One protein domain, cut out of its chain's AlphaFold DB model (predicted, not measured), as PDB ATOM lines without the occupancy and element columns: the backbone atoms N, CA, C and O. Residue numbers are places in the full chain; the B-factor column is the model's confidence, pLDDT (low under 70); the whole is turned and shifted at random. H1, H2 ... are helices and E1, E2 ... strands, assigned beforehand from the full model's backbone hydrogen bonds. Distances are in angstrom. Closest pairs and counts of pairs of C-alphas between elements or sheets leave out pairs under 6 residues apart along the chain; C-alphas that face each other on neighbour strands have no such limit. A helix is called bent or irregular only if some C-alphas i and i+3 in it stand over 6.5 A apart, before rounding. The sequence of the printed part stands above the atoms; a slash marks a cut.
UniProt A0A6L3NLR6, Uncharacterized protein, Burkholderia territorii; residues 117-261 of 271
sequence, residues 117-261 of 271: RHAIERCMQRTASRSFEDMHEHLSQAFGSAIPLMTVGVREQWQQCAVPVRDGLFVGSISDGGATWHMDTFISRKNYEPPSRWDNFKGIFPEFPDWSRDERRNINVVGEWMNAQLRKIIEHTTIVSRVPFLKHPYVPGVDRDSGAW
ATOM      1  N   ARG A 117     206.146 198.718 256.342       89.88
ATOM      2  CA  ARG A 117     206.368 198.029 257.619       89.88
ATOM      3  C   ARG A 117     206.599 199.019 258.767       89.88
ATOM      4  O   ARG A 117     206.168 198.790 259.895       89.88
ATOM      5  N   HIS A 118     207.238 200.143 258.455       88.62
ATOM      6  CA  HIS A 118     207.484 201.234 259.381       88.62
ATOM      7  C   HIS A 118     206.147 201.830 259.902       88.62
ATOM      8  O   HIS A 118     205.889 201.949 261.101       88.62
ATOM      9  N   ALA A 119     205.206 202.128 259.019       91.62
ATOM     10  CA  ALA A 119     203.899 202.622 259.436       91.62
ATOM     11  C   ALA A 119     203.143 201.631 260.343       91.62
ATOM     12  O   ALA A 119     202.589 202.033 261.371       91.62
ATOM     13  N   ILE A 120     203.196 200.336 260.019       91.25
ATOM     14  CA  ILE A 120     202.532 199.266 260.781       91.25
ATOM     15  C   ILE A 120     203.109 199.160 262.199       91.25
ATOM     16  O   ILE A 120     202.370 199.237 263.182       91.25
ATOM     17  N   GLU A 121     204.434 199.059 262.323       89.69
ATOM     18  CA  GLU A 121     205.117 198.966 263.619       89.69
ATOM     19  C   GLU A 121     204.801 200.176 264.514       89.69
ATOM     20  O   GLU A 121     204.628 200.022 265.725       89.69
ATOM     21  N   ARG A 122     204.693 201.383 263.940       88.75
ATOM     22  CA  ARG A 122     204.317 202.593 264.695       88.75
ATOM     23  C   ARG A 122     202.887 202.573 265.150       88.75
ATOM     24  O   ARG A 122     202.641 202.961 266.291       88.75
ATOM     25  N   CYS A 123     201.980 202.124 264.290       91.50
ATOM     26  CA  CYS A 123     200.596 201.919 264.672       91.50
ATOM     27  C   CYS A 123     200.551 201.012 265.900       91.50
ATOM     28  O   CYS A 123     200.132 201.471 266.958       91.50
ATOM     29  N   MET A 124     201.136 199.811 265.824       89.25
ATOM     30  CA  MET A 124     201.176 198.876 266.956       89.25
ATOM     31  C   MET A 124     201.785 199.483 268.219       89.25
ATOM     32  O   MET A 124     201.245 199.340 269.319       89.25
ATOM     33  N   GLN A 125     202.912 200.182 268.067       88.31
ATOM     34  CA  GLN A 125     203.612 200.813 269.178       88.31
ATOM     35  C   GLN A 125     202.709 201.809 269.919       88.31
ATOM     36  O   GLN A 125     202.689 201.857 271.153       88.31
ATOM     37  N   ARG A 126     201.989 202.634 269.155       88.00
ATOM     38  CA  ARG A 126     201.259 203.794 269.661       88.00
ATOM     39  C   ARG A 126     199.830 203.476 270.085       88.00
ATOM     40  O   ARG A 126     199.327 204.104 271.019       88.00
ATOM     41  N   THR A 127     199.194 202.486 269.471       87.69
ATOM     42  CA  THR A 127     197.856 201.997 269.846       87.69
ATOM     43  C   THR A 127     197.918 200.958 270.962       87.69
ATOM     44  O   THR A 127     196.914 200.710 271.618       87.69
ATOM     45  N   ALA A 128     199.107 200.415 271.238       85.88
ATOM     46  CA  ALA A 128     199.323 199.281 272.127       85.88
ATOM     47  C   ALA A 128     198.650 197.976 271.656       85.88
ATOM     48  O   ALA A 128     198.398 197.083 272.466       85.88
ATOM     49  N   SER A 129     198.410 197.852 270.344       86.00
ATOM     50  CA  SER A 129     197.967 196.611 269.701       86.00
ATOM     51  C   SER A 129     198.973 195.485 269.958       86.00
ATOM     52  O   SER A 129     200.184 195.682 269.827       86.00
ATOM     53  N   ARG A 130     198.475 194.298 270.318       81.25
ATOM     54  CA  ARG A 130     199.311 193.134 270.673       81.25
ATOM     55  C   ARG A 130     199.207 191.993 269.671       81.25
ATOM     56  O   ARG A 130     199.956 191.027 269.771       81.25
ATOM     57  N   SER A 131     198.294 192.104 268.717       80.06
ATOM     58  CA  SER A 131     198.032 191.082 267.715       80.06
ATOM     59  C   SER A 131     197.745 191.702 266.349       80.06
ATOM     60  O   SER A 131     197.407 192.883 266.241       80.06
ATOM     61  N   PHE A 132     197.837 190.882 265.303       75.25
ATOM     62  CA  PHE A 132     197.353 191.240 263.969       75.25
ATOM     63  C   PHE A 132     195.867 191.607 263.973       75.25
ATOM     64  O   PHE A 132     195.434 192.520 263.283       75.25
ATOM     65  N   GLU A 133     195.096 190.935 264.817       79.38
ATOM     66  CA  GLU A 133     193.661 191.130 264.951       79.38
ATOM     67  C   GLU A 133     193.302 192.527 265.498       79.38
ATOM     68  O   GLU A 133     192.313 193.133 265.080       79.38
ATOM     69  N   ASP A 134     194.141 193.086 266.373       79.69
ATOM     70  CA  ASP A 134     194.023 194.477 266.837       79.69
ATOM     71  C   ASP A 134     194.433 195.482 265.747       79.69
ATOM     72  O   ASP A 134     193.923 196.605 265.687       79.69
ATOM     73  N   MET A 135     195.377 195.095 264.881       83.31
ATOM     74  CA  MET A 135     195.778 195.917 263.737       83.31
ATOM     75  C   MET A 135     194.697 195.950 262.666       83.31
ATOM     76  O   MET A 135     194.518 196.985 262.036       83.31
ATOM     77  N   HIS A 136     193.966 194.852 262.477       85.12
ATOM     78  CA  HIS A 136     192.956 194.728 261.433       85.12
ATOM     79  C   HIS A 136     191.925 195.868 261.479       85.12
ATOM     80  O   HIS A 136     191.572 196.405 260.434       85.12
ATOM     81  N   GLU A 137     191.514 196.312 262.669       88.94
ATOM     82  CA  GLU A 137     190.640 197.485 262.831       88.94
ATOM     83  C   GLU A 137     191.280 198.766 262.266       88.94
ATOM     84  O   GLU A 137     190.679 199.461 261.450       88.94
ATOM     85  N   HIS A 138     192.524 199.056 262.647       91.00
ATOM     86  CA  HIS A 138     193.244 200.249 262.199       91.00
ATOM     87  C   HIS A 138     193.535 200.218 260.698       91.00
ATOM     88  O   HIS A 138     193.424 201.239 260.024       91.00
ATOM     89  N   LEU A 139     193.888 199.045 260.173       90.06
ATOM     90  CA  LEU A 139     194.136 198.837 258.753       90.06
ATOM     91  C   LEU A 139     192.847 199.007 257.953       90.06
ATOM     92  O   LEU A 139     192.852 199.727 256.966       90.06
ATOM     93  N   SER A 140     191.732 198.429 258.402       90.69
ATOM     94  CA  SER A 140     190.437 198.568 257.722       90.69
ATOM     95  C   SER A 140     189.965 200.017 257.697       90.69
ATOM     96  O   SER A 140     189.528 200.503 256.654       90.69
ATOM     97  N   GLN A 141     190.130 200.738 258.812       93.50
ATOM     98  CA  GLN A 141     189.864 202.174 258.858       93.50
ATOM     99  C   GLN A 141     190.764 202.950 257.894       93.50
ATOM    100  O   GLN A 141     190.287 203.858 257.212       93.50
ATOM    101  N   ALA A 142     192.045 202.584 257.809       95.00
ATOM    102  CA  ALA A 142     192.981 203.226 256.903       95.00
ATOM    103  C   ALA A 142     192.616 202.964 255.431       95.00
ATOM    104  O   ALA A 142     192.411 203.908 254.675       95.00
ATOM    105  N   PHE A 143     192.464 201.704 255.021       92.75
ATOM    106  CA  PHE A 143     192.095 201.356 253.646       92.75
ATOM    107  C   PHE A 143     190.741 201.963 253.262       92.75
ATOM    108  O   PHE A 143     190.657 202.643 252.243       92.75
ATOM    109  N   GLY A 144     189.714 201.835 254.108       93.00
ATOM    110  CA  GLY A 144     188.391 202.406 253.840       93.00
ATOM    111  C   GLY A 144     188.405 203.931 253.732       93.00
ATOM    112  O   GLY A 144     187.759 204.495 252.854       93.00
ATOM    113  N   SER A 145     189.192 204.615 254.565       96.06
ATOM    114  CA  SER A 145     189.308 206.078 254.518       96.06
ATOM    115  C   SER A 145     190.168 206.576 253.355       96.06
ATOM    116  O   SER A 145     189.933 207.672 252.848       96.06
ATOM    117  N   ALA A 146     191.166 205.803 252.924       95.56
ATOM    118  CA  ALA A 146     192.060 206.194 251.841       95.56
ATOM    119  C   ALA A 146     191.326 206.307 250.500       95.56
ATOM    120  O   ALA A 146     191.587 207.248 249.759       95.56
ATOM    121  N   ILE A 147     190.374 205.410 250.212       88.50
ATOM    122  CA  ILE A 147     189.685 205.338 248.908       88.50
ATOM    123  C   ILE A 147     189.057 206.672 248.511       88.50
ATOM    124  O   ILE A 147     189.389 207.209 247.448       88.50
ATOM    125  N   PRO A 148     188.186 207.266 249.347       93.75
ATOM    126  CA  PRO A 148     187.580 208.542 249.004       93.75
ATOM    127  C   PRO A 148     188.607 209.677 248.996       93.75
ATOM    128  O   PRO A 148     188.547 210.574 248.153       93.75
ATOM    129  N   LEU A 149     189.577 209.628 249.915       96.38
ATOM    130  CA  LEU A 149     190.604 210.657 250.058       96.38
ATOM    131  C   LEU A 149     191.552 210.718 248.861       96.38
ATOM    132  O   LEU A 149     191.954 211.812 248.482       96.38
ATOM    133  N   MET A 150     191.860 209.591 248.224       95.12
ATOM    134  CA  MET A 150     192.667 209.545 247.002       95.12
ATOM    135  C   MET A 150     192.026 210.342 245.872       95.12
ATOM    136  O   MET A 150     192.696 211.144 245.226       95.12
ATOM    137  N   THR A 151     190.709 210.202 245.692       92.62
ATOM    138  CA  THR A 151     189.956 210.968 244.685       92.62
ATOM    139  C   THR A 151     190.052 212.470 244.954       92.62
ATOM    140  O   THR A 151     190.270 213.267 244.038       92.62
ATOM    141  N   VAL A 152     189.941 212.873 246.224       95.12
ATOM    142  CA  VAL A 152     190.117 214.275 246.624       95.12
ATOM    143  C   VAL A 152     191.557 214.736 246.411       95.12
ATOM    144  O   VAL A 152     191.763 215.816 245.865       95.12
ATOM    145  N   GLY A 153     192.542 213.920 246.786       95.44
ATOM    146  CA  GLY A 153     193.958 214.244 246.664       95.44
ATOM    147  C   GLY A 153     194.400 214.453 245.221       95.44
ATOM    148  O   GLY A 153     195.115 215.411 244.948       95.44
ATOM    149  N   VAL A 154     193.906 213.638 244.283       94.31
ATOM    150  CA  VAL A 154     194.131 213.849 242.843       94.31
ATOM    151  C   VAL A 154     193.532 215.185 242.396       94.31
ATOM    152  O   VAL A 154     194.227 216.007 241.799       94.31
ATOM    153  N   ARG A 155     192.262 215.450 242.734       93.88
ATOM    154  CA  ARG A 155     191.562 216.689 242.346       93.88
ATOM    155  C   ARG A 155     192.218 217.947 242.921       93.88
ATOM    156  O   ARG A 155     192.263 218.982 242.263       93.88
ATOM    157  N   GLU A 156     192.694 217.874 244.157       95.31
ATOM    158  CA  GLU A 156     193.309 218.993 244.876       95.31
ATOM    159  C   GLU A 156     194.842 219.044 244.734       95.31
ATOM    160  O   GLU A 156     195.477 219.925 245.323       95.31
ATOM    161  N   GLN A 157     195.422 218.148 243.925       95.94
ATOM    162  CA  GLN A 157     196.850 218.066 243.598       95.94
ATOM    163  C   GLN A 157     197.752 217.902 244.829       95.94
ATOM    164  O   GLN A 157     198.728 218.634 245.019       95.94
ATOM    165  N   TRP A 158     197.408 216.959 245.702       96.88
ATOM    166  CA  TRP A 158     198.223 216.641 246.868       96.88
ATOM    167  C   TRP A 158     199.534 215.955 246.450       96.88
ATOM    168  O   TRP A 158     199.572 215.164 245.511       96.88
ATOM    169  N   GLN A 159     200.607 216.241 247.185       96.25
ATOM    170  CA  GLN A 159     201.926 215.606 247.061       96.25
ATOM    171  C   GLN A 159     202.310 214.798 248.312       96.25
ATOM    172  O   GLN A 159     203.305 214.072 248.323       96.25
ATOM    173  N   GLN A 160     201.513 214.906 249.373       95.69
ATOM    174  CA  GLN A 160     201.597 214.072 250.564       95.69
ATOM    175  C   GLN A 160     200.195 213.686 251.018       95.69
ATOM    176  O   GLN A 160     199.229 214.412 250.772       95.69
ATOM    177  N   CYS A 161     200.084 212.536 251.663       95.50
ATOM    178  CA  CYS A 161     198.814 211.957 252.053       95.50
ATOM    179  C   CYS A 161     198.719 211.794 253.566       95.50
ATOM    180  O   CYS A 161     199.716 211.624 254.273       95.50
ATOM    181  N   ALA A 162     197.482 211.832 254.045       95.38
ATOM    182  CA  ALA A 162     197.133 211.390 255.374       95.38
ATOM    183  C   ALA A 162     195.784 210.689 255.337       95.38
ATOM    184  O   ALA A 162     194.881 211.077 254.597       95.38
ATOM    185  N   VAL A 163     195.663 209.662 256.160       96.62
ATOM    186  CA  VAL A 163     194.464 208.854 256.293       96.62
ATOM    187  C   VAL A 163     194.111 208.796 257.771       96.62
ATOM    188  O   VAL A 163     194.898 208.260 258.562       96.62
ATOM    189  N   PRO A 164     192.968 209.372 258.175       95.44
ATOM    190  CA  PRO A 164     192.575 209.369 259.563       95.44
ATOM    191  C   PRO A 164     192.087 207.987 259.977       95.44
ATOM    192  O   PRO A 164     191.405 207.289 259.236       95.44
ATOM    193  N   VAL A 165     192.433 207.627 261.205       94.00
ATOM    194  CA  VAL A 165     191.853 206.501 261.939       94.00
ATOM    195  C   VAL A 165     191.490 206.996 263.335       94.00
ATOM    196  O   VAL A 165     191.920 208.086 263.741       94.00
ATOM    197  N   ARG A 166     190.728 206.214 264.100       90.12
ATOM    198  CA  ARG A 166     190.272 206.605 265.444       90.12
ATOM    199  C   ARG A 166     191.415 207.169 266.303       90.12
ATOM    200  O   ARG A 166     191.387 208.338 266.689       90.12
ATOM    201  N   ASP A 167     192.498 206.412 266.456       89.44
ATOM    202  CA  ASP A 167     193.593 206.751 267.378       89.44
ATOM    203  C   ASP A 167     194.695 207.652 266.789       89.44
ATOM    204  O   ASP A 167     195.621 208.071 267.495       89.44
ATOM    205  N   GLY A 168     194.630 207.985 265.500       92.94
ATOM    206  CA  GLY A 168     195.731 208.689 264.848       92.94
ATOM    207  C   GLY A 168     195.524 208.956 263.368       92.94
ATOM    208  O   GLY A 168     194.400 209.183 262.922       92.94
ATOM    209  N   LEU A 169     196.635 208.975 262.641       94.50
ATOM    210  CA  LEU A 169     196.702 209.144 261.198       94.50
ATOM    211  C   LEU A 169     197.842 208.276 260.654       94.50
ATOM    212  O   LEU A 169     198.939 208.271 261.221       94.50
ATOM    213  N   PHE A 170     197.609 207.608 259.532       95.38
ATOM    214  CA  PHE A 170     198.694 207.159 258.663       95.38
ATOM    215  C   PHE A 170     199.065 208.304 257.732       95.38
ATOM    216  O   PHE A 170     198.167 208.959 257.210       95.38
ATOM    217  N   VAL A 171     200.354 208.579 257.557       94.88
ATOM    218  CA  VAL A 171     200.823 209.700 256.731       94.88
ATOM    219  C   VAL A 171     201.996 209.282 255.861       94.88
ATOM    220  O   VAL A 171     202.778 208.409 256.244       94.88
ATOM    221  N   GLY A 172     202.153 209.941 254.719       95.06
ATOM    222  CA  GLY A 172     203.313 209.738 253.867       95.06
ATOM    223  C   GLY A 172     203.237 210.475 252.539       95.06
ATOM    224  O   GLY A 172     202.697 211.580 252.455       95.06
ATOM    225  N   SER A 173     203.838 209.887 251.517       95.50
ATOM    226  CA  SER A 173     204.049 210.489 250.204       95.50
ATOM    227  C   SER A 173     203.037 210.028 249.154       95.50
ATOM    228  O   SER A 173     202.361 209.008 249.291       95.50
ATOM    229  N   ILE A 174     202.927 210.809 248.080       96.00
ATOM    230  CA  ILE A 174     202.152 210.467 246.886       96.00
ATOM    231  C   ILE A 174     203.113 210.440 245.692       96.00
ATOM    232  O   ILE A 174     203.889 211.378 245.507       96.00
ATOM    233  N   SER A 175     203.075 209.377 244.886       92.56
ATOM    234  CA  SER A 175     203.868 209.219 243.660       92.56
ATOM    235  C   SER A 175     202.981 209.064 242.421       92.56
ATOM    236  O   SER A 175     201.753 209.136 242.498       92.56
ATOM    237  N   ASP A 176     203.617 208.897 241.258       88.25
ATOM    238  CA  ASP A 176     202.957 208.553 239.991       88.25
ATOM    239  C   ASP A 176     201.830 209.522 239.608       88.25
ATOM    240  O   ASP A 176     200.739 209.130 239.202       88.25
ATOM    241  N   GLY A 177     202.077 210.823 239.798       83.06
ATOM    242  CA  GLY A 177     201.126 211.875 239.434       83.06
ATOM    243  C   GLY A 177     199.837 211.888 240.263       83.06
ATOM    244  O   GLY A 177     198.839 212.431 239.801       83.06
ATOM    245  N   GLY A 178     199.839 211.304 241.465       85.69
ATOM    246  CA  GLY A 178     198.652 211.234 242.325       85.69
ATOM    247  C   GLY A 178     198.076 209.830 242.474       85.69
ATOM    248  O   GLY A 178     197.205 209.621 243.316       85.69
ATOM    249  N   ALA A 179     198.556 208.887 241.663       86.06
ATOM    250  CA  ALA A 179     198.003 207.550 241.570       86.06
ATOM    251  C   ALA A 179     198.342 206.724 242.830       86.06
ATOM    252  O   ALA A 179     197.449 206.200 243.500       86.06
ATOM    253  N   THR A 180     199.618 206.680 243.210       93.44
ATOM    254  CA  THR A 180     200.091 205.790 244.277       93.44
ATOM    255  C   THR A 180     200.312 206.556 245.579       93.44
ATOM    256  O   THR A 180     201.069 207.525 245.623       93.44
ATOM    257  N   TRP A 181     199.687 206.113 246.665       96.69
ATOM    258  CA  TRP A 181     199.901 206.618 248.018       96.69
ATOM    259  C   TRP A 181     200.812 205.669 248.795       96.69
ATOM    260  O   TRP A 181     200.558 204.468 248.869       96.69
ATOM    261  N   HIS A 182     201.837 206.220 249.441       95.44
ATOM    262  CA  HIS A 182     202.734 205.488 250.331       95.44
ATOM    263  C   HIS A 182     202.529 205.992 251.758       95.44
ATOM    264  O   HIS A 182     202.861 207.128 252.079       95.44
ATOM    265  N   MET A 183     201.968 205.156 252.627       95.50
ATOM    266  CA  MET A 183     201.875 205.413 254.062       95.50
ATOM    267  C   MET A 183     203.219 205.078 254.690       95.50
ATOM    268  O   MET A 183     203.563 203.916 254.934       95.50
ATOM    269  N   ASP A 184     203.985 206.130 254.934       92.75
ATOM    270  CA  ASP A 184     205.357 206.040 255.391       92.75
ATOM    271  C   ASP A 184     205.423 205.856 256.904       92.75
ATOM    272  O   ASP A 184     206.270 205.105 257.371       92.75
ATOM    273  N   THR A 185     204.522 206.467 257.684       91.88
ATOM    274  CA  THR A 185     204.500 206.330 259.149       91.88
ATOM    275  C   THR A 185     203.095 206.437 259.750       91.88
ATOM    276  O   THR A 185     202.116 206.719 259.060       91.88
ATOM    277  N   PHE A 186     203.003 206.210 261.062       92.19
ATOM    278  CA  PHE A 186     201.796 206.426 261.856       92.19
ATOM    279  C   PHE A 186     202.051 207.434 262.980       92.19
ATOM    280  O   PHE A 186     203.039 207.336 263.724       92.19
ATOM    281  N   ILE A 187     201.113 208.370 263.126       89.31
ATOM    282  CA  ILE A 187     201.102 209.408 264.153       89.31
ATOM    283  C   ILE A 187     199.876 209.190 265.037       89.31
ATOM    284  O   ILE A 187     198.741 209.352 264.591       89.31
ATOM    285  N   SER A 188     200.092 208.855 266.311       89.06
ATOM    286  CA  SER A 188     199.008 208.855 267.294       89.06
ATOM    287  C   SER A 188     198.627 210.267 267.686       89.06
ATOM    288  O   SER A 188     199.483 211.137 267.822       89.06
ATOM    289  N   ARG A 189     197.339 210.463 267.957       86.31
ATOM    290  CA  ARG A 189     196.789 211.744 268.410       86.31
ATOM    291  C   ARG A 189     196.156 211.635 269.795       86.31
ATOM    292  O   ARG A 189     195.070 212.144 270.032       86.31
ATOM    293  N   LYS A 190     196.842 210.935 270.705       81.88
ATOM    294  CA  LYS A 190     196.463 210.839 272.122       81.88
ATOM    295  C   LYS A 190     196.804 212.149 272.838       81.88
ATOM    296  O   LYS A 190     197.778 212.800 272.482       81.88
ATOM    297  N   ASN A 191     196.053 212.496 273.882       77.25
ATOM    298  CA  ASN A 191     196.139 213.803 274.559       77.25
ATOM    299  C   ASN A 191     197.528 214.173 275.114       77.25
ATOM    300  O   ASN A 191     197.790 215.344 275.356       77.25
ATOM    301  N   TYR A 192     198.402 213.192 275.346       76.62
ATOM    302  CA  TYR A 192     199.759 213.410 275.860       76.62
ATOM    303  C   TYR A 192     200.818 213.588 274.757       76.62
ATOM    304  O   TYR A 192     201.988 213.807 275.068       76.62
ATOM    305  N   GLU A 193     200.446 213.428 273.484       78.62
ATOM    306  CA  GLU A 193     201.366 213.558 272.353       78.62
ATOM    307  C   GLU A 193     201.621 215.037 272.029       78.62
ATOM    308  O   GLU A 193     200.720 215.868 272.181       78.62
ATOM    309  N   PRO A 194     202.831 215.397 271.566       77.75
ATOM    310  CA  PRO A 194     203.124 216.771 271.188       77.75
ATOM    311  C   PRO A 194     202.247 217.236 270.009       77.75
ATOM    312  O   PRO A 194     201.812 216.419 269.184       77.75
ATOM    313  N   PRO A 195     202.015 218.555 269.876       81.75
ATOM    314  CA  PRO A 195     201.359 219.110 268.700       81.75
ATOM    315  C   PRO A 195     202.084 218.708 267.412       81.75
ATOM    316  O   PRO A 195     203.315 218.709 267.356       81.75
ATOM    317  N   SER A 196     201.320 218.386 266.371       84.00
ATOM    318  CA  SER A 196     201.834 218.115 265.027       84.00
ATOM    319  C   SER A 196     201.085 218.971 264.012       84.00
ATOM    320  O   SER A 196     199.915 219.303 264.187       84.00
ATOM    321  N   ARG A 197     201.729 219.307 262.891       86.56
ATOM    322  CA  ARG A 197     201.047 219.987 261.772       86.56
ATOM    323  C   ARG A 197     199.853 219.183 261.240       86.56
ATOM    324  O   ARG A 197     198.926 219.747 260.665       86.56
ATOM    325  N   TRP A 198     199.878 217.867 261.446       90.31
ATOM    326  CA  TRP A 198     198.824 216.943 261.052       90.31
ATOM    327  C   TRP A 198     197.550 217.058 261.902       90.31
ATOM    328  O   TRP A 198     196.510 216.528 261.516       90.31
ATOM    329  N   ASP A 199     197.590 217.800 263.007       88.50
ATOM    330  CA  ASP A 199     196.441 218.015 263.895       88.50
ATOM    331  C   ASP A 199     195.350 218.803 263.178       88.50
ATOM    332  O   ASP A 199     194.172 218.464 263.275       88.50
ATOM    333  N   ASN A 200     195.763 219.778 262.363       89.56
ATOM    334  CA  ASN A 200     194.867 220.546 261.503       89.56
ATOM    335  C   ASN A 200     194.170 219.650 260.477       89.56
ATOM    336  O   ASN A 200     192.993 219.847 260.199       89.56
ATOM    337  N   PHE A 201     194.874 218.653 259.932       94.12
ATOM    338  CA  PHE A 201     194.269 217.691 259.012       94.12
ATOM    339  C   PHE A 201     193.262 216.797 259.734       94.12
ATOM    340  O   PHE A 201     192.130 216.673 259.277       94.12
ATOM    341  N   LYS A 202     193.633 216.215 260.886       92.25
ATOM    342  CA  LYS A 202     192.715 215.360 261.658       92.25
ATOM    343  C   LYS A 202     191.463 216.120 262.095       92.25
ATOM    344  O   LYS A 202     190.373 215.575 261.984       92.25
ATOM    345  N   GLY A 203     191.616 217.370 262.532       92.06
ATOM    346  CA  GLY A 203     190.520 218.212 263.016       92.06
ATOM    347  C   GLY A 203     189.490 218.621 261.957       92.06
ATOM    348  O   GLY A 203     188.455 219.175 262.312       92.06
ATOM    349  N   ILE A 204     189.734 218.353 260.669       94.75
ATOM    350  CA  ILE A 204     188.730 218.550 259.610       94.75
ATOM    351  C   ILE A 204     187.641 217.479 259.668       94.75
ATOM    352  O   ILE A 204     186.501 217.740 259.281       94.75
ATOM    353  N   PHE A 205     187.999 216.278 260.114       94.50
ATOM    354  CA  PHE A 205     187.105 215.136 260.123       94.50
ATOM    355  C   PHE A 205     186.416 215.026 261.483       94.50
ATOM    356  O   PHE A 205     187.061 215.234 262.514       94.50
ATOM    357  N   PRO A 206     185.120 214.676 261.513       93.75
ATOM    358  CA  PRO A 206     184.475 214.311 262.761       93.75
ATOM    359  C   PRO A 206     185.114 213.044 263.339       93.75
ATOM    360  O   PRO A 206     185.775 212.273 262.636       93.75
ATOM    361  N   GLU A 207     184.888 212.812 264.629       92.69
ATOM    362  CA  GLU A 207     185.284 211.557 265.256       92.69
ATOM    363  C   GLU A 207     184.613 210.367 264.560       92.69
ATOM    364  O   GLU A 207     183.463 210.438 264.116       92.69
ATOM    365  N   PHE A 208     185.352 209.260 264.465       91.88
ATOM    366  CA  PHE A 208     184.796 208.010 263.965       91.88
ATOM    367  C   PHE A 208     183.635 207.573 264.869       91.88
ATOM    368  O   PHE A 208     183.816 207.562 266.093       91.88
ATOM    369  N   PRO A 209     182.479 207.175 264.304       93.75
ATOM    370  CA  PRO A 209     181.350 206.700 265.093       93.75
ATOM    371  C   PRO A 209     181.740 205.531 266.000       93.75
ATOM    372  O   PRO A 209     182.695 204.797 265.722       93.75
ATOM    373  N   ASP A 210     180.980 205.317 267.075       92.50
ATOM    374  CA  ASP A 210     181.183 204.158 267.944       92.50
ATOM    375  C   ASP A 210     180.552 202.885 267.378       92.50
ATOM    376  O   ASP A 210     179.631 202.298 267.934       92.50
ATOM    377  N   TRP A 211     181.062 202.483 266.220       93.50
ATOM    378  CA  TRP A 211     180.682 201.261 265.529       93.50
ATOM    379  C   TRP A 211     181.011 200.010 266.341       93.50
ATOM    380  O   TRP A 211     181.953 199.999 267.143       93.50
ATOM    381  N   SER A 212     180.294 198.928 266.053       93.06
ATOM    382  CA  SER A 212     180.672 197.585 266.482       93.06
ATOM    383  C   SER A 212     182.033 197.179 265.901       93.06
ATOM    384  O   SER A 212     182.529 197.755 264.930       93.06
ATOM    385  N   ARG A 213     182.666 196.156 266.487       88.88
ATOM    386  CA  ARG A 213     183.976 195.665 266.029       88.88
ATOM    387  C   ARG A 213     183.961 195.248 264.553       88.88
ATOM    388  O   ARG A 213     184.929 195.518 263.846       88.88
ATOM    389  N   ASP A 214     182.876 194.625 264.106       89.88
ATOM    390  CA  ASP A 214     182.743 194.119 262.740       89.88
ATOM    391  C   ASP A 214     182.586 195.260 261.734       89.88
ATOM    392  O   ASP A 214     183.264 195.284 260.709       89.88
ATOM    393  N   GLU A 215     181.788 196.274 262.068       92.12
ATOM    394  CA  GLU A 215     181.656 197.488 261.255       92.12
ATOM    395  C   GLU A 215     182.986 198.243 261.133       92.12
ATOM    396  O   GLU A 215     183.355 198.663 260.038       92.12
ATOM    397  N   ARG A 216     183.768 198.357 262.218       88.69
ATOM    398  CA  ARG A 216     185.087 199.020 262.167       88.69
ATOM    399  C   ARG A 216     186.108 198.282 261.302       88.69
ATOM    400  O   ARG A 216     187.094 198.884 260.880       88.69
ATOM    401  N   ARG A 217     185.898 196.986 261.077       89.06
ATOM    402  CA  ARG A 217     186.738 196.128 260.229       89.06
ATOM    403  C   ARG A 217     186.225 196.016 258.804       89.06
ATOM    404  O   ARG A 217     186.861 195.389 257.966       89.06
ATOM    405  N   ASN A 218     185.085 196.625 258.516       89.44
ATOM    406  CA  ASN A 218     184.517 196.614 257.192       89.44
ATOM    407  C   ASN A 218     184.977 197.862 256.424       89.44
ATOM    408  O   ASN A 218     184.511 198.975 256.668       89.44
ATOM    409  N   ILE A 219     185.888 197.658 255.468       90.62
ATOM    410  CA  ILE A 219     186.433 198.708 254.591       90.62
ATOM    411  C   ILE A 219     185.310 199.490 253.889       90.62
ATOM    412  O   ILE A 219     185.415 200.710 253.762       90.62
ATOM    413  N   ASN A 220     184.219 198.822 253.492       90.00
ATOM    414  CA  ASN A 220     183.099 199.462 252.800       90.00
ATOM    415  C   ASN A 220     182.318 200.392 253.733       90.00
ATOM    416  O   ASN A 220     182.068 201.535 253.367       90.00
ATOM    417  N   VAL A 221     182.020 199.952 254.962       93.81
ATOM    418  CA  VAL A 221     181.337 200.787 255.973       93.81
ATOM    419  C   VAL A 221     182.151 202.050 256.265       93.81
ATOM    420  O   VAL A 221     181.624 203.165 256.254       93.81
ATOM    421  N   VAL A 222     183.463 201.891 256.462       94.06
ATOM    422  CA  VAL A 222     184.384 203.016 256.669       94.06
ATOM    423  C   VAL A 222     184.397 203.948 255.451       94.06
ATOM    424  O   VAL A 222     184.313 205.168 255.606       94.06
ATOM    425  N   GLY A 223     184.510 203.392 254.243       94.56
ATOM    426  CA  GLY A 223     184.593 204.159 253.000       94.56
ATOM    427  C   GLY A 223     183.319 204.936 252.679       94.56
ATOM    428  O   GLY A 223     183.391 206.098 252.280       94.56
ATOM    429  N   GLU A 224     182.146 204.350 252.910       95.00
ATOM    430  CA  GLU A 224     180.852 205.025 252.768       95.00
ATOM    431  C   GLU A 224     180.719 206.199 253.739       95.00
ATOM    432  O   GLU A 224     180.339 207.307 253.339       95.00
ATOM    433  N   TRP A 225     181.096 205.990 255.004       96.50
ATOM    434  CA  TRP A 225     181.111 207.059 255.995       96.50
ATOM    435  C   TRP A 225     182.077 208.178 255.607       96.50
ATOM    436  O   TRP A 225     181.694 209.350 255.653       96.50
ATOM    437  N   MET A 226     183.295 207.840 255.174       97.25
ATOM    438  CA  MET A 226     184.290 208.822 254.745       97.25
ATOM    439  C   MET A 226     183.810 209.604 253.513       97.25
ATOM    440  O   MET A 226     183.913 210.828 253.490       97.25
ATOM    441  N   ASN A 227     183.193 208.943 252.530       96.31
ATOM    442  CA  ASN A 227     182.543 209.603 251.390       96.31
ATOM    443  C   ASN A 227     181.459 210.596 251.835       96.31
ATOM    444  O   ASN A 227     181.354 211.703 251.299       96.31
ATOM    445  N   ALA A 228     180.631 210.221 252.813       96.44
ATOM    446  CA  ALA A 228     179.619 211.113 253.369       96.44
ATOM    447  C   ALA A 228     180.245 212.327 254.075       96.44
ATOM    448  O   ALA A 228     179.752 213.441 253.898       96.44
ATOM    449  N   GLN A 229     181.342 212.142 254.820       96.25
ATOM    450  CA  GLN A 229     182.036 213.257 255.471       96.25
ATOM    451  C   GLN A 229     182.708 214.175 254.455       96.25
ATOM    452  O   GLN A 229     182.576 215.392 254.550       96.25
ATOM    453  N   LEU A 230     183.381 213.612 253.450       96.12
ATOM    454  CA  LEU A 230     184.055 214.398 252.425       96.12
ATOM    455  C   LEU A 230     183.085 215.265 251.639       96.12
ATOM    456  O   LEU A 230     183.409 216.426 251.430       96.12
ATOM    457  N   ARG A 231     181.897 214.758 251.279       94.75
ATOM    458  CA  ARG A 231     180.849 215.572 250.636       94.75
ATOM    459  C   ARG A 231     180.526 216.826 251.452       94.75
ATOM    460  O   ARG A 231     180.636 217.927 250.929       94.75
ATOM    461  N   LYS A 232     180.279 216.673 252.755       94.75
ATOM    462  CA  LYS A 232     180.014 217.804 253.660       94.75
ATOM    463  C   LYS A 232     181.209 218.752 253.787       94.75
ATOM    464  O   LYS A 232     181.047 219.964 253.810       94.75
ATOM    465  N   ILE A 233     182.427 218.217 253.887       93.62
ATOM    466  CA  ILE A 233     183.643 219.029 254.033       93.62
ATOM    467  C   ILE A 233     183.855 219.905 252.791       93.62
ATOM    468  O   ILE A 233     184.069 221.114 252.927       93.62
ATOM    469  N   ILE A 234     183.770 219.302 251.599       91.69
ATOM    470  CA  ILE A 234     184.098 219.956 250.323       91.69
ATOM    471  C   ILE A 234     182.999 220.898 249.824       91.69
ATOM    472  O   ILE A 234     183.304 221.788 249.038       91.69
ATOM    473  N   GLU A 235     181.754 220.736 250.285       90.62
ATOM    474  CA  GLU A 235     180.659 221.687 250.038       90.62
ATOM    475  C   GLU A 235     180.984 223.092 250.564       90.62
ATOM    476  O   GLU A 235     180.544 224.087 249.993       90.62
ATOM    477  N   HIS A 236     181.784 223.187 251.630       87.19
ATOM    478  CA  HIS A 236     182.152 224.464 252.235       87.19
ATOM    479  C   HIS A 236     183.491 225.005 251.733       87.19
ATOM    480  O   HIS A 236     183.605 226.192 251.442       87.19
ATOM    481  N   THR A 237     184.530 224.166 251.687       92.31
ATOM    482  CA  THR A 237     185.833 224.538 251.117       92.31
ATOM    483  C   THR A 237     186.695 223.299 250.858       92.31
ATOM    484  O   THR A 237     186.465 222.238 251.432       92.31
ATOM    485  N   THR A 238     187.729 223.434 250.031       94.75
ATOM    486  CA  THR A 238     188.691 222.353 249.767       94.75
ATOM    487  C   THR A 238     189.519 222.028 251.008       94.75
ATOM    488  O   THR A 238     189.804 222.907 251.829       94.75
ATOM    489  N   ILE A 239     189.969 220.780 251.140       96.38
ATOM    490  CA  ILE A 239     190.831 220.383 252.265       96.38
ATOM    491  C   ILE A 239     192.157 221.144 252.193       96.38
ATOM    492  O   ILE A 239     192.629 221.661 253.206       96.38
ATOM    493  N   VAL A 240     192.722 221.302 250.996       96.31
ATOM    494  CA  VAL A 240     193.993 222.006 250.799       96.31
ATOM    495  C   VAL A 240     193.937 223.493 251.159       96.31
ATOM    496  O   VAL A 240     194.956 224.060 251.538       96.31
ATOM    497  N   SER A 241     192.765 224.138 251.114       95.31
ATOM    498  CA  SER A 241     192.626 225.516 251.614       95.31
ATOM    499  C   SER A 241     192.845 225.613 253.129       95.31
ATOM    500  O   SER A 241     193.374 226.609 253.616       95.31
ATOM    501  N   ARG A 242     192.472 224.561 253.872       94.81
ATOM    502  CA  ARG A 242     192.634 224.452 255.329       94.81
ATOM    503  C   ARG A 242     193.986 223.850 255.711       94.81
ATOM    504  O   ARG A 242     194.516 224.150 256.777       94.81
ATOM    505  N   VAL A 243     194.548 223.010 254.841       95.75
ATOM    506  CA  VAL A 243     195.812 222.290 255.050       95.75
ATOM    507  C   VAL A 243     196.746 222.494 253.847       95.75
ATOM    508  O   VAL A 243     196.983 221.558 253.077       95.75
ATOM    509  N   PRO A 244     197.314 223.704 253.657       95.62
ATOM    510  CA  PRO A 244     198.059 224.033 252.437       95.62
ATOM    511  C   PRO A 244     199.285 223.155 252.204       95.62
ATOM    512  O   PRO A 244     199.669 222.909 251.061       95.62
ATOM    513  N   PHE A 245     199.883 222.629 253.280       93.94
ATOM    514  CA  PHE A 245     201.089 221.821 253.171       93.94
ATOM    515  C   PHE A 245     200.880 220.499 252.423       93.94
ATOM    516  O   PHE A 245     201.865 219.934 251.962       93.94
ATOM    517  N   LEU A 246     199.638 220.031 252.223       95.75
ATOM    518  CA  LEU A 246     199.356 218.836 251.415       95.75
ATOM    519  C   LEU A 246     199.861 218.956 249.968       95.75
ATOM    520  O   LEU A 246     200.135 217.939 249.341       95.75
ATOM    521  N   LYS A 247     200.032 220.180 249.449       95.94
ATOM    522  CA  LYS A 247     200.603 220.457 248.117       95.94
ATOM    523  C   LYS A 247     202.127 220.409 248.053       95.94
ATOM    524  O   LYS A 247     202.688 220.536 246.969       95.94
ATOM    525  N   HIS A 248     202.806 220.269 249.185       94.38
ATOM    526  CA  HIS A 248     204.260 220.167 249.231       94.38
ATOM    527  C   HIS A 248     204.693 218.702 249.333       94.38
ATOM    528  O   HIS A 248     203.929 217.893 249.869       94.38
ATOM    529  N   PRO A 249     205.911 218.353 248.885       92.88
ATOM    530  CA  PRO A 249     206.445 217.011 249.064       92.88
ATOM    531  C   PRO A 249     206.427 216.583 250.533       92.88
ATOM    532  O   PRO A 249     206.613 217.397 251.448       92.88
ATOM    533  N   TYR A 250     206.216 215.291 250.766       90.00
ATOM    534  CA  TYR A 250     206.326 214.730 252.104       90.00
ATOM    535  C   TYR A 250     207.778 214.815 252.594       90.00
ATOM    536  O   TYR A 250     208.703 214.391 251.903       90.00
ATOM    537  N   VAL A 251     207.975 215.354 253.798       81.50
ATOM    538  CA  VAL A 251     209.288 215.430 254.450       81.50
ATOM    539  C   VAL A 251     209.232 214.592 255.727       81.50
ATOM    540  O   VAL A 251     208.635 215.031 256.718       81.50
ATOM    541  N   PRO A 252     209.838 213.391 255.729       70.38
ATOM    542  CA  PRO A 252     209.983 212.594 256.938       70.38
ATOM    543  C   PRO A 252     210.796 213.362 257.990       70.38
ATOM    544  O   PRO A 252     211.790 214.004 257.664       70.38
ATOM    545  N   GLY A 253     210.414 213.277 259.267       56.50
ATOM    546  CA  GLY A 253     211.233 213.823 260.361       56.50
ATOM    547  C   GLY A 253     210.780 215.148 260.969       56.50
ATOM    548  O   GLY A 253     211.355 215.559 261.972       56.50
ATOM    549  N   VAL A 254     209.721 215.779 260.452       50.84
ATOM    550  CA  VAL A 254     209.086 216.928 261.137       50.84
ATOM    551  C   VAL A 254     208.313 216.479 262.394       50.84
ATOM    552  O   VAL A 254     208.038 217.279 263.282       50.84
ATOM    553  N   ASP A 255     208.057 215.175 262.531       54.75
ATOM    554  CA  ASP A 255     207.614 214.550 263.774       54.75
ATOM    555  C   ASP A 255     208.850 214.048 264.542       54.75
ATOM    556  O   ASP A 255     209.523 213.104 264.119       54.75
ATOM    557  N   ARG A 256     209.165 214.707 265.668       50.41
ATOM    558  CA  ARG A 256     210.380 214.552 266.503       50.41
ATOM    559  C   ARG A 256     210.821 213.099 266.774       50.41
ATOM    560  O   ARG A 256     212.009 212.841 266.962       50.41
ATOM    561  N   ASP A 257     209.897 212.141 266.752       51.22
ATOM    562  CA  ASP A 257     210.162 210.727 267.044       51.22
ATOM    563  C   ASP A 257     210.612 209.887 265.841       51.22
ATOM    564  O   ASP A 257     211.097 208.769 266.030       51.22
ATOM    565  N   SER A 258     210.506 210.401 264.615       49.72
ATOM    566  CA  SER A 258     210.998 209.714 263.415       49.72
ATOM    567  C   SER A 258     212.532 209.619 263.414       49.72
ATOM    568  O   SER A 258     213.085 208.594 263.016       49.72
ATOM    569  N   GLY A 259     213.229 210.624 263.966       49.62
ATOM    570  CA  GLY A 259     214.687 210.607 264.154       49.62
ATOM    571  C   GLY A 259     215.157 209.562 265.177       49.62
ATOM    572  O   GLY A 259     216.086 208.799 264.909       49.62
ATOM    573  N   ALA A 260     214.452 209.430 266.308       51.16
ATOM    574  CA  ALA A 260     214.690 208.353 267.280       51.16
ATOM    575  C   ALA A 260     214.413 206.962 266.676       51.16
ATOM    576  O   ALA A 260     214.956 205.940 267.114       51.16
ATOM    577  N   TRP A 261     213.579 206.916 265.636       49.22
ATOM    578  CA  TRP A 261     213.264 205.699 264.919       49.22
ATOM    579  C   TRP A 261     214.295 205.328 263.845       49.22
ATOM    580  O   TRP A 261     214.695 204.167 263.784       49.22
TER     581      TRP A 261
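AT A GLANCE: This is residues 117 to 261 of the 271 residues of an uncharacterized protein of Burkholderia territorii (UniProt A0A6L3NLR6). A long helix, H2, lies over one face of a small, strongly twisted sheet of three strands, E1 to E3, and H1 is on the same face, over E3. A second long helix, H5, packs on H2 but is not on the sheet, while short helices H3 and H7 only graze the sheet, and the last stretch runs out to short H8, far from the mean of the C-alphas. The printed part has 145 residues, with eight named helices and three named strands in the order H1 H2 E1 E2 E3 H3 H4 H5 H6 H7 H8; the sheet's order is E1 E2 E3, antiparallel, and the class is mixed, helices and strands. The whole is compact, with a radius of gyration of the C-alphas of 14.4 A, and its rounded outline spans 38 by 36 by 30 A.

HOW THE PARTS SIT: H1, residues 117 to 127, and H2, residues 132 to 155, only just touch, with 3 pairs of C-alphas within 8 A. H2 does so with residues 135 to 138 alone; the closest C-alphas are those of Met 124 and Met 135, 6.9 A apart, and the helices stand at a steep tilt of 64 degrees, opposite ways. E1, residues 160 to 165, E2, residues 168 to 175, and E3, residues 180 to 188, form a meander, each strand the antiparallel neighbour of the one before. The hairpin of E1 and E2 has N 163 and O 170 within hydrogen-bond range at 2.8 A; that of E2 and E3 has N 182 and O 173 at 2.8 A. H1 and H2 are on the same face of this sheet, two layers, one of helices and one of strands. H1 has a height over the sheet of 6.4 A and lies over E3, only just along the strands at 27 degrees to E3 on the local plane; its closest C-alpha pair with E3 is Ala 119 and Thr 185, 3.8 A. H2 comes closest to E1 at the C-alphas of Gln 141 and Val 165, 5.7 A apart. H3, residues 199 to 202, only grazes the sheet. H4, residues 213 to 216, touches H2, with the C-alphas of Arg 216 and Glu 137 closest at 5.8 A. H5, residues 219 to 236, touches residues 140 to 149 of H2, the hub; the closest C-alphas are those of Ile 219 and Gly 144, 4.3 A apart, and the tilt of 37 degrees is only just steep, the same way. H4 and H5 only just touch, and only at the corner, with the C-alphas of Glu 215 and Val 221 closest at 6.2 A. H6, residues 239 to 242, is near H2, and H7, residues 244 to 247, only grazes the sheet. H8, residues 257 to 261, is apart from E3, but only just, at 8.5 A. In H1 and H8 every O i to N i+4 pair is within hydrogen-bond range; H2 has 15 of 20 and H5 13 of 14, and H3, H4, H6 and H7 are too short for such a pair.

IN THESE COORDINATES: H1 begins at C-alpha 117 (206.368, 198.029, 257.619) and measures 15.4 A. H2 measures 33.9 A, with a kink of 39 degrees near residue 148; it is neither bent nor irregular, but only just: C-alphas 145 and 148 are 6.3 A apart. E1, E2 and E3 measure 16.8 A, 22.7 A and 23.2 A, and E3 bends by 55 degrees at residue 185. H5 measures 26.2 A, from C-alpha 219 (186.433, 198.708, 254.591). H3, H4, H6, H7 and H8 are short, and H8 ends at C-alpha 261 (213.264, 205.699, 264.919).

THE WHOLE: The two C-alphas farthest apart are those of Glu 235 and Ala 260, 40.4 A. The printed part has no cut and no long link. The mean pLDDT of the printed part is 88.6; residues 253 to 261 are under 70.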